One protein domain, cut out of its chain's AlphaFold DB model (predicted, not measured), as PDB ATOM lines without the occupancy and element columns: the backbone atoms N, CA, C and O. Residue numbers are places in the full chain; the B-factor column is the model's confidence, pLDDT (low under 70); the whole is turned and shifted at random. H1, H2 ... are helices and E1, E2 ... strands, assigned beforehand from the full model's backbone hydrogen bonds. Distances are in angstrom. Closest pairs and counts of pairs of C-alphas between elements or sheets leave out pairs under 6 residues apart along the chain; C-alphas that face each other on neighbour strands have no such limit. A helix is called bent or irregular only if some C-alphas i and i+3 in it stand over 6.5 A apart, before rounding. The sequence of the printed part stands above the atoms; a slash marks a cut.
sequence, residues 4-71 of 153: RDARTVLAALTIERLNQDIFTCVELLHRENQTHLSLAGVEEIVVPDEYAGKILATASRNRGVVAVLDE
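What this domain is: This is residues 4 to 71 of the 153 residues of an uncharacterized protein of Deltaproteobacteria bacterium (UniProt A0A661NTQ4). Two lobes are joined end to end: in one, helices H1 and H2 lie side by side and pack on a short pair of strands, E1 and E2; in the other, helix H3 leads away from the strands and H4 folds back steeply near its far end. The printed part has 68 residues, with four named helices and two named strands in the order H1, E1, H2, E2, H3, H4. The sheet, E1 next to E2, is parallel, and the class is mostly helix. The whole is loose, with a radius of gyration of the C-alphas of 15.1 A, and only just elongated, spanning 45 by 23 by 17 A.

Where its parts are: H1, residues 4 to 18, starts with C-alpha 4 at (24.940, -14.698, -5.708) and is 21.7 A long. E1 is residues 25 to 27. H2, residues 31 to 39, is 13.8 A long and irregular: C-alphas 32 and 35 are 7.4 A apart. E2 is residues 44 to 46. H3, residues 48 to 61, is 20.6 A long. H4, residues 65 to 71, ends with C-alpha 71 at (47.302, 1.850, 6.698).

How they stand to each other: H1 and H2 touch, closest at the C-alphas of Val 9 and Leu 37, 6.7 A, with a shallow tilt of 5 degrees, the same way. The closest C-alphas of H1 and E1 are Thr 8 and Val 26, 7.2 A; of H2 and E2, Gln 34 and Ile 45, 6.9 A. E1 and E2 are parallel at 18 degrees; N 26 and O 44, 2.9 A, are within hydrogen-bond range. E1, H2 and E2 form a strand-helix-strand unit, two parallel neighbour strands with a helix between, and its crossover is right-handed. H3 is apart from H1 and H2. H3, with residues 55 to 59 alone, touches H4, closest at the C-alphas of Ala 59 and Val 65, 5.8 A, at a steep tilt of 54 degrees, opposite ways. Every O i to N i+4 pair is within hydrogen-bond range in H1 and H4; 3 of 5 are in H2 and 9 of 10 in H3.

The domain as a whole: The C-alphas farthest apart, Leu 18 and Arg 63, are 45.5 A from each other. The printed part has no cut and no long link. Its mean pLDDT is 87.6, and no printed residue is under 70.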
ATOM      1  N   ARG A   4      24.298 -15.298  -6.890       71.31
ATOM      2  CA  ARG A   4      24.940 -14.698  -5.708       71.31
ATOM      3  C   ARG A   4      24.481 -13.254  -5.469       71.31
ATOM      4  O   ARG A   4      24.026 -12.975  -4.366       71.31
ATOM      5  N   ASP A   5      24.490 -12.398  -6.494       80.38
ATOM      6  CA  ASP A   5      24.012 -11.008  -6.375       80.38
ATOM      7  C   ASP A   5      22.512 -10.961  -6.048       80.38
ATOM      8  O   ASP A   5      22.078 -10.150  -5.239       80.38
ATOM      9  N   ALA A   6      21.719 -11.889  -6.602       82.12
ATOM     10  CA  ALA A   6      20.287 -11.991  -6.308       82.12
ATOM     11  C   ALA A   6      19.985 -12.201  -4.820       82.12
ATOM     12  O   ALA A   6      19.073 -11.581  -4.276       82.12
ATOM     13  N   ARG A   7      20.769 -13.057  -4.157       86.44
ATOM     14  CA  ARG A   7      20.603 -13.329  -2.728       86.44
ATOM     15  C   ARG A   7      20.982 -12.118  -1.878       86.44
ATOM     16  O   ARG A   7      20.245 -11.808  -0.949       86.44
ATOM     17  N   THR A   8      22.087 -11.443  -2.199       88.00
ATOM     18  CA  THR A   8      22.505 -10.219  -1.494       88.00
ATOM     19  C   THR A   8      21.457  -9.125  -1.637       88.00
ATOM     20  O   THR A   8      21.064  -8.526  -0.641       88.00
ATOM     21  N   VAL A   9      20.944  -8.921  -2.857       87.75
ATOM     22  CA  VAL A   9      19.899  -7.928  -3.116       87.75
ATOM     23  C   VAL A   9      18.659  -8.223  -2.278       87.75
ATOM     24  O   VAL A   9      18.201  -7.355  -1.548       87.75
ATOM     25  N   LEU A  10      18.135  -9.452  -2.325       88.75
ATOM     26  CA  LEU A  10      16.930  -9.812  -1.572       88.75
ATOM     27  C   LEU A  10      17.120  -9.664  -0.054       88.75
ATOM     28  O   LEU A  10      16.203  -9.209   0.629       88.75
ATOM     29  N   ALA A  11      18.291 -10.035   0.469       90.38
ATOM     30  CA  ALA A  11      18.608  -9.882   1.885       90.38
ATOM     31  C   ALA A  11      18.600  -8.406   2.299       90.38
ATOM     32  O   ALA A  11      17.910  -8.056   3.251       90.38
ATOM     33  N   ALA A  12      19.281  -7.547   1.538       89.94
ATOM     34  CA  ALA A  12      19.318  -6.112   1.796       89.94
ATOM     35  C   ALA A  12      17.915  -5.492   1.741       89.94
ATOM     36  O   ALA A  12      17.486  -4.877   2.705       89.94
ATOM     37  N   LEU A  13      17.134  -5.778   0.691       88.50
ATOM     38  CA  LEU A  13      15.741  -5.321   0.585       88.50
ATOM     39  C   LEU A  13      14.873  -5.763   1.772       88.50
ATOM     40  O   LEU A  13      13.955  -5.056   2.177       88.50
ATOM     41  N   THR A  14      15.130  -6.959   2.305       91.69
ATOM     42  CA  THR A  14      14.397  -7.475   3.465       91.69
ATOM     43  C   THR A  14      14.790  -6.728   4.736       91.69
ATOM     44  O   THR A  14      13.906  -6.373   5.509       91.69
ATOM     45  N   ILE A  15      16.084  -6.466   4.938       90.94
ATOM     46  CA  ILE A  15      16.602  -5.700   6.079       90.94
ATOM     47  C   ILE A  15      16.025  -4.279   6.068       90.94
ATOM     48  O   ILE A  15      15.375  -3.900   7.038       90.94
ATOM     49  N   GLU A  16      16.134  -3.574   4.941       89.00
ATOM     50  CA  GLU A  16      15.590  -2.217   4.754       89.00
ATOM     51  C   GLU A  16      14.080  -2.150   5.005       89.00
ATOM     52  O   GLU A  16      13.547  -1.213   5.599       89.00
ATOM     53  N   ARG A  17      13.345  -3.186   4.581       88.75
ATOM     54  CA  ARG A  17      11.902  -3.265   4.823       88.75
ATOM     55  C   ARG A  17      11.562  -3.467   6.302       88.75
ATOM     56  O   ARG A  17      10.489  -3.043   6.726       88.75
ATOM     57  N   LEU A  18      12.409  -4.168   7.055       91.56
ATOM     58  CA  LEU A  18      12.196  -4.437   8.478       91.56
ATOM     59  C   LEU A  18      12.586  -3.240   9.351       91.56
ATOM     60  O   LEU A  18      11.933  -3.005  10.365       91.56
ATOM     61  N   ASN A  19      13.620  -2.495   8.963       87.81
ATOM     62  CA  ASN A  19      14.058  -1.283   9.638       87.81
ATOM     63  C   ASN A  19      14.720  -0.340   8.625       87.81
ATOM     64  O   ASN A  19      15.776  -0.672   8.108       87.81
ATOM     65  N   GLN A  20      14.119   0.825   8.381       81.38
ATOM     66  CA  GLN A  20      14.639   1.820   7.430       81.38
ATOM     67  C   GLN A  20      15.734   2.718   8.020       81.38
ATOM     68  O   GLN A  20      16.321   3.511   7.296       81.38
ATOM     69  N   ASP A  21      15.979   2.627   9.329       82.00
ATOM     70  CA  ASP A  21      16.995   3.430  10.018       82.00
ATOM     71  C   ASP A  21      18.311   2.650  10.212       82.00
ATOM     72  O   ASP A  21      19.233   3.135  10.873       82.00
ATOM     73  N   ILE A  22      18.395   1.410   9.710       87.38
ATOM     74  CA  ILE A  22      19.615   0.607   9.801       87.38
ATOM     75  C   ILE A  22      20.569   0.978   8.670       87.38
ATOM     76  O   ILE A  22      20.189   0.976   7.511       87.38
ATOM     77  N   PHE A  23      21.828   1.227   9.013       85.62
ATOM     78  CA  PHE A  23      22.867   1.407   8.010       85.62
ATOM     79  C   PHE A  23      23.207   0.065   7.357       85.62
ATOM     80  O   PHE A  23      23.691  -0.855   8.032       85.62
ATOM     81  N   THR A  24      23.017  -0.030   6.045       87.81
ATOM     82  CA  THR A  24      23.275  -1.244   5.276       87.81
ATOM     83  C   THR A  24      24.412  -1.032   4.280       87.81
ATOM     84  O   THR A  24      24.362  -0.207   3.369       87.81
ATOM     85  N   CYS A  25      25.440  -1.872   4.411       89.12
ATOM     86  CA  CYS A  25      26.533  -1.980   3.451       89.12
ATOM     87  C   CYS A  25      26.479  -3.339   2.744       89.12
ATOM     88  O   CYS A  25      26.359  -4.382   3.395       89.12
ATOM     89  N   VAL A  26      26.568  -3.343   1.412       91.19
ATOM     90  CA  VAL A  26      26.497  -4.566   0.600       91.19
ATOM     91  C   VAL A  26      27.619  -4.654  -0.423       91.19
ATOM     92  O   VAL A  26      27.973  -3.685  -1.089       91.19
ATOM     93  N   GLU A  27      28.127  -5.869  -0.614       90.44
ATOM     94  CA  GLU A  27      29.024  -6.203  -1.715       90.44
ATOM     95  C   GLU A  27      28.224  -6.765  -2.897       90.44
ATOM     96  O   GLU A  27      27.458  -7.724  -2.750       90.44
ATOM     97  N   LEU A  28      28.442  -6.208  -4.087       89.75
ATOM     98  CA  LEU A  28      27.960  -6.762  -5.349       89.75
ATOM     99  C   LEU A  28      29.133  -7.197  -6.220       89.75
ATOM    100  O   LEU A  28      30.159  -6.526  -6.285       89.75
ATOM    101  N   LEU A  29      28.937  -8.273  -6.980       85.38
ATOM    102  CA  LEU A  29      29.901  -8.669  -8.007       85.38
ATOM    103  C   LEU A  29      29.774  -7.811  -9.273       85.38
ATOM    104  O   LEU A  29      30.762  -7.575  -9.957       85.38
ATOM    105  N   HIS A  30      28.559  -7.359  -9.604       82.50
ATOM    106  CA  HIS A  30      28.295  -6.557 -10.802       82.50
ATOM    107  C   HIS A  30      27.379  -5.378 -10.472       82.50
ATOM    108  O   HIS A  30      26.419  -5.500  -9.707       82.50
ATOM    109  N   ARG A  31      27.629  -4.240 -11.129       81.38
ATOM    110  CA  ARG A  31      26.906  -2.976 -10.914       81.38
ATOM    111  C   ARG A  31      25.428  -3.005 -11.311       81.38
ATOM    112  O   ARG A  31      24.678  -2.123 -10.913       81.38
ATOM    113  N   GLU A  32      24.998  -4.004 -12.079       82.88
ATOM    114  CA  GLU A  32      23.647  -4.100 -12.658       82.88
ATOM    115  C   GLU A  32      22.520  -3.878 -11.633       82.88
ATOM    116  O   GLU A  32      21.500  -3.281 -11.960       82.88
ATOM    117  N   ASN A  33      22.714  -4.305 -10.380       77.31
ATOM    118  CA  ASN A  33      21.703  -4.181  -9.324       77.31
ATOM    119  C   ASN A  33      21.886  -2.954  -8.414       77.31
ATOM    120  O   ASN A  33      21.098  -2.767  -7.485       77.31
ATOM    121  N   GLN A  34      22.898  -2.113  -8.655       80.38
ATOM    122  CA  GLN A  34      23.218  -0.972  -7.793       80.38
ATOM    123  C   GLN A  34      22.042   0.008  -7.688       80.38
ATOM    124  O   GLN A  34      21.720   0.468  -6.594       80.38
ATOM    125  N   THR A  35      21.378   0.299  -8.811       80.31
ATOM    126  CA  THR A  35      20.236   1.223  -8.853       80.31
ATOM    127  C   THR A  35      19.073   0.717  -8.005       80.31
ATOM    128  O   THR A  35      18.483   1.491  -7.260       80.31
ATOM    129  N   HIS A  36      18.765  -0.582  -8.071       79.56
ATOM    130  CA  HIS A  36      17.677  -1.174  -7.290       79.56
ATOM    131  C   HIS A  36      17.941  -1.111  -5.786       79.56
ATOM    132  O   HIS A  36      17.025  -0.823  -5.026       79.56
ATOM    133  N   LEU A  37      19.187  -1.341  -5.369       82.00
ATOM    134  CA  LEU A  37      19.580  -1.260  -3.963       82.00
ATOM    135  C   LEU A  37      19.606   0.181  -3.452       82.00
ATOM    136  O   LEU A  37      19.068   0.447  -2.385       82.00
ATOM    137  N   SER A  38      20.123   1.116  -4.255       80.88
ATOM    138  CA  SER A  38      20.120   2.544  -3.903       80.88
ATOM    139  C   SER A  38      18.694   3.081  -3.722       80.88
ATOM    140  O   SER A  38      18.436   3.857  -2.812       80.88
ATOM    141  N   LEU A  39      17.752   2.664  -4.577       77.88
ATOM    142  CA  LEU A  39      16.337   3.046  -4.460       77.88
ATOM    143  C   LEU A  39      15.646   2.439  -3.234       77.88
ATOM    144  O   LEU A  39      14.589   2.921  -2.836       77.88
ATOM    145  N   ALA A  40      16.206   1.372  -2.671       79.31
ATOM    146  CA  ALA A  40      15.622   0.661  -1.547       79.31
ATOM    147  C   ALA A  40      16.119   1.131  -0.177       79.31
ATOM    148  O   ALA A  40      15.652   0.589   0.814       79.31
ATOM    149  N   GLY A  41      17.026   2.110  -0.129       78.25
ATOM    150  CA  GLY A  41      17.563   2.656   1.120       78.25
ATOM    151  C   GLY A  41      19.006   2.259   1.414       78.25
ATOM    152  O   GLY A  41      19.639   2.927   2.213       78.25
ATOM    153  N   VAL A  42      19.566   1.274   0.698       83.69
ATOM    154  CA  VAL A  42      20.941   0.810   0.939       83.69
ATOM    155  C   VAL A  42      21.942   1.927   0.665       83.69
ATOM    156  O   VAL A  42      22.067   2.400  -0.472       83.69
ATOM    157  N   GLU A  43      22.677   2.314   1.701       85.31
ATOM    158  CA  GLU A  43      23.541   3.488   1.687       85.31
ATOM    159  C   GLU A  43      24.886   3.203   1.023       85.31
ATOM    160  O   GLU A  43      25.333   3.985   0.181       85.31
ATOM    161  N   GLU A  44      25.505   2.063   1.344       86.00
ATOM    162  CA  GLU A  44      26.836   1.712   0.848       86.00
ATOM    163  C   GLU A  44      26.813   0.452  -0.022       86.00
ATOM    164  O   GLU A  44      26.451  -0.645   0.405       86.00
ATOM    165  N   ILE A  45      27.237   0.601  -1.280       90.06
ATOM    166  CA  ILE A  45      27.305  -0.496  -2.252       90.06
ATOM    167  C   ILE A  45      28.727  -0.579  -2.797       90.06
ATOM    168  O   ILE A  45      29.156   0.265  -3.588       90.06
ATOM    169  N   VAL A  46      29.438  -1.640  -2.423       90.31
ATOM    170  CA  VAL A  46      30.818  -1.892  -2.838       90.31
ATOM    171  C   VAL A  46      30.834  -2.893  -3.989       90.31
ATOM    172  O   VAL A  46      30.277  -3.984  -3.894       90.31
ATOM    173  N   VAL A  47      31.506  -2.531  -5.084       91.25
ATOM    174  CA  VAL A  47      31.807  -3.439  -6.202       91.25
ATOM    175  C   VAL A  47      33.325  -3.623  -6.250       91.25
ATOM    176  O   VAL A  47      34.005  -2.770  -6.829       91.25
ATOM    177  N   PRO A  48      33.888  -4.667  -5.609       90.56
ATOM    178  CA  PRO A  48      35.326  -4.768  -5.345       90.56
ATOM    179  C   PRO A  48      36.208  -4.573  -6.581       90.56
ATOM    180  O   PRO A  48      37.165  -3.801  -6.542       90.56
ATOM    181  N   ASP A  49      35.835  -5.189  -7.704       89.25
ATOM    182  CA  ASP A  49      36.601  -5.134  -8.953       89.25
ATOM    183  C   ASP A  49      36.738  -3.705  -9.504       89.25
ATOM    184  O   ASP A  49      37.773  -3.340 -10.071       89.25
ATOM    185  N   GLU A  50      35.735  -2.848  -9.294       90.19
ATOM    186  CA  GLU A  50      35.814  -1.447  -9.710       90.19
ATOM    187  C   GLU A  50      36.803  -0.647  -8.862       90.19
ATOM    188  O   GLU A  50      37.531   0.202  -9.384       90.19
ATOM    189  N   TYR A  51      36.832  -0.903  -7.553       90.31
ATOM    190  CA  TYR A  51      37.779  -0.255  -6.651       90.31
ATOM    191  C   TYR A  51      39.197  -0.755  -6.906       90.31
ATOM    192  O   TYR A  51      40.108   0.065  -7.010       90.31
ATOM    193  N   ALA A  52      39.381  -2.061  -7.121       92.06
ATOM    194  CA  ALA A  52      40.668  -2.634  -7.501       92.06
ATOM    195  C   ALA A  52      41.224  -1.966  -8.772       92.06
ATOM    196  O   ALA A  52      42.368  -1.508  -8.784       92.06
ATOM    197  N   GLY A  53      40.396  -1.811  -9.813       92.19
ATOM    198  CA  GLY A  53      40.783  -1.109 -11.041       92.19
ATOM    199  C   GLY A  53      41.189   0.354 -10.808       92.19
ATOM    200  O   GLY A  53      42.224   0.798 -11.313       92.19
ATOM    201  N   LYS A  54      40.425   1.103 -10.001       92.25
ATOM    202  CA  LYS A  54      40.739   2.504  -9.646       92.25
ATOM    203  C   LYS A  54      42.031   2.630  -8.833       92.25
ATOM    204  O   LYS A  54      42.821   3.549  -9.073       92.25
ATOM    205  N   ILE A  55      42.264   1.710  -7.898       93.56
ATOM    206  CA  ILE A  55      43.483   1.670  -7.083       93.56
ATOM    207  C   ILE A  55      44.691   1.385  -7.978       93.56
ATOM    208  O   ILE A  55      45.670   2.125  -7.913       93.56
ATOM    209  N   LEU A  56      44.605   0.396  -8.876       94.19
ATOM    210  CA  LEU A  56      45.678   0.070  -9.825       94.19
ATOM    211  C   LEU A  56      46.011   1.248 -10.747       94.19
ATOM    212  O   LEU A  56      47.182   1.598 -10.907       94.19
ATOM    213  N   ALA A  57      44.990   1.903 -11.308       94.38
ATOM    214  CA  ALA A  57      45.176   3.090 -12.138       94.38
ATOM    215  C   ALA A  57      45.911   4.203 -11.370       94.38
ATOM    216  O   ALA A  57      46.877   4.779 -11.878       94.38
ATOM    217  N   THR A  58      45.516   4.463 -10.122       93.25
ATOM    218  CA  THR A  58      46.162   5.468  -9.259       93.25
ATOM    219  C   THR A  58      47.600   5.083  -8.912       93.25
ATOM    220  O   THR A  58      48.507   5.910  -9.023       93.25
ATOM    221  N   ALA A  59      47.828   3.824  -8.541       94.12
ATOM    222  CA  ALA A  59      49.130   3.305  -8.133       94.12
ATOM    223  C   ALA A  59      50.152   3.284  -9.276       94.12
ATOM    224  O   ALA A  59      51.341   3.490  -9.035       94.12
ATOM    225  N   SER A  60      49.697   3.114 -10.524       94.88
ATOM    226  CA  SER A  60      50.565   3.180 -11.709       94.88
ATOM    227  C   SER A  60      51.263   4.538 -11.872       94.88
ATOM    228  O   SER A  60      52.363   4.609 -12.417       94.88
ATOM    229  N   ARG A  61      50.641   5.612 -11.367       94.12
ATOM    230  CA  ARG A  61      51.153   6.990 -11.438       94.12
ATOM    231  C   ARG A  61      51.761   7.465 -10.123       94.12
ATOM    232  O   ARG A  61      52.702   8.249 -10.145       94.12
ATOM    233  N   ASN A  62      51.241   6.985  -8.995       92.81
ATOM    234  CA  ASN A  62      51.603   7.450  -7.660       92.81
ATOM    235  C   ASN A  62      52.187   6.294  -6.839       92.81
ATOM    236  O   ASN A  62      51.467   5.574  -6.142       92.81
ATOM    237  N   ARG A  63      53.508   6.101  -6.930       89.81
ATOM    238  CA  ARG A  63      54.206   5.065  -6.153       89.81
ATOM    239  C   ARG A  63      53.985   5.288  -4.653       89.81
ATOM    240  O   ARG A  63      54.077   6.413  -4.179       89.81
ATOM    241  N   GLY A  64      53.715   4.208  -3.923       89.75
ATOM    242  CA  GLY A  64      53.487   4.240  -2.474       89.75
ATOM    243  C   GLY A  64      52.032   4.462  -2.047       89.75
ATOM    244  O   GLY A  64      51.720   4.216  -0.888       89.75
ATOM    245  N   VAL A  65      51.117   4.822  -2.961       92.38
ATOM    246  CA  VAL A  65      49.702   5.064  -2.603       92.38
ATOM    247  C   VAL A  65      49.016   3.835  -1.999       92.38
ATOM    248  O   VAL A  65      48.172   3.974  -1.126       92.38
ATOM    249  N   VAL A  66      49.402   2.626  -2.422       92.38
ATOM    250  CA  VAL A  66      48.830   1.378  -1.894       92.38
ATOM    251  C   VAL A  66      49.179   1.193  -0.420       92.38
ATOM    252  O   VAL A  66      48.306   0.816   0.343       92.38
ATOM    253  N   ALA A  67      50.407   1.518  -0.004       90.75
ATOM    254  CA  ALA A  67      50.805   1.426   1.401       90.75
ATOM    255  C   ALA A  67      50.026   2.418   2.280       90.75
ATOM    256  O   ALA A  67      49.642   2.084   3.392       90.75
ATOM    257  N   VAL A  68      49.741   3.617   1.756       90.44
ATOM    258  CA  VAL A  68      48.886   4.594   2.448       90.44
ATOM    259  C   VAL A  68      47.462   4.054   2.593       90.44
ATOM    260  O   VAL A  68      46.890   4.138   3.670       90.44
ATOM    261  N   LEU A  69      46.885   3.489   1.528       90.19
ATOM    262  CA  LEU A  69      45.549   2.889   1.597       90.19
ATOM    263  C   LEU A  69      45.496   1.701   2.565       90.19
ATOM    264  O   LEU A  69      44.494   1.543   3.250       90.19
ATOM    265  N   ASP A  70      46.555   0.896   2.629       88.94
ATOM    266  CA  ASP A  70      46.657  -0.252   3.532       88.94
ATOM    267  C   ASP A  70      46.637   0.182   5.004       88.94
ATOM    268  O   ASP A  70      45.873  -0.372   5.789       88.94
ATOM    269  N   GLU A  71      47.384   1.236   5.363       88.38
ATOM    270  CA  GLU A  71      47.302   1.850   6.698       88.38
ATOM    271  C   GLU A  71      45.893   2.385   6.980       88.38
ATOM    272  O   GLU A  71      45.312   2.051   8.004       88.38
TER     273      GLU A  71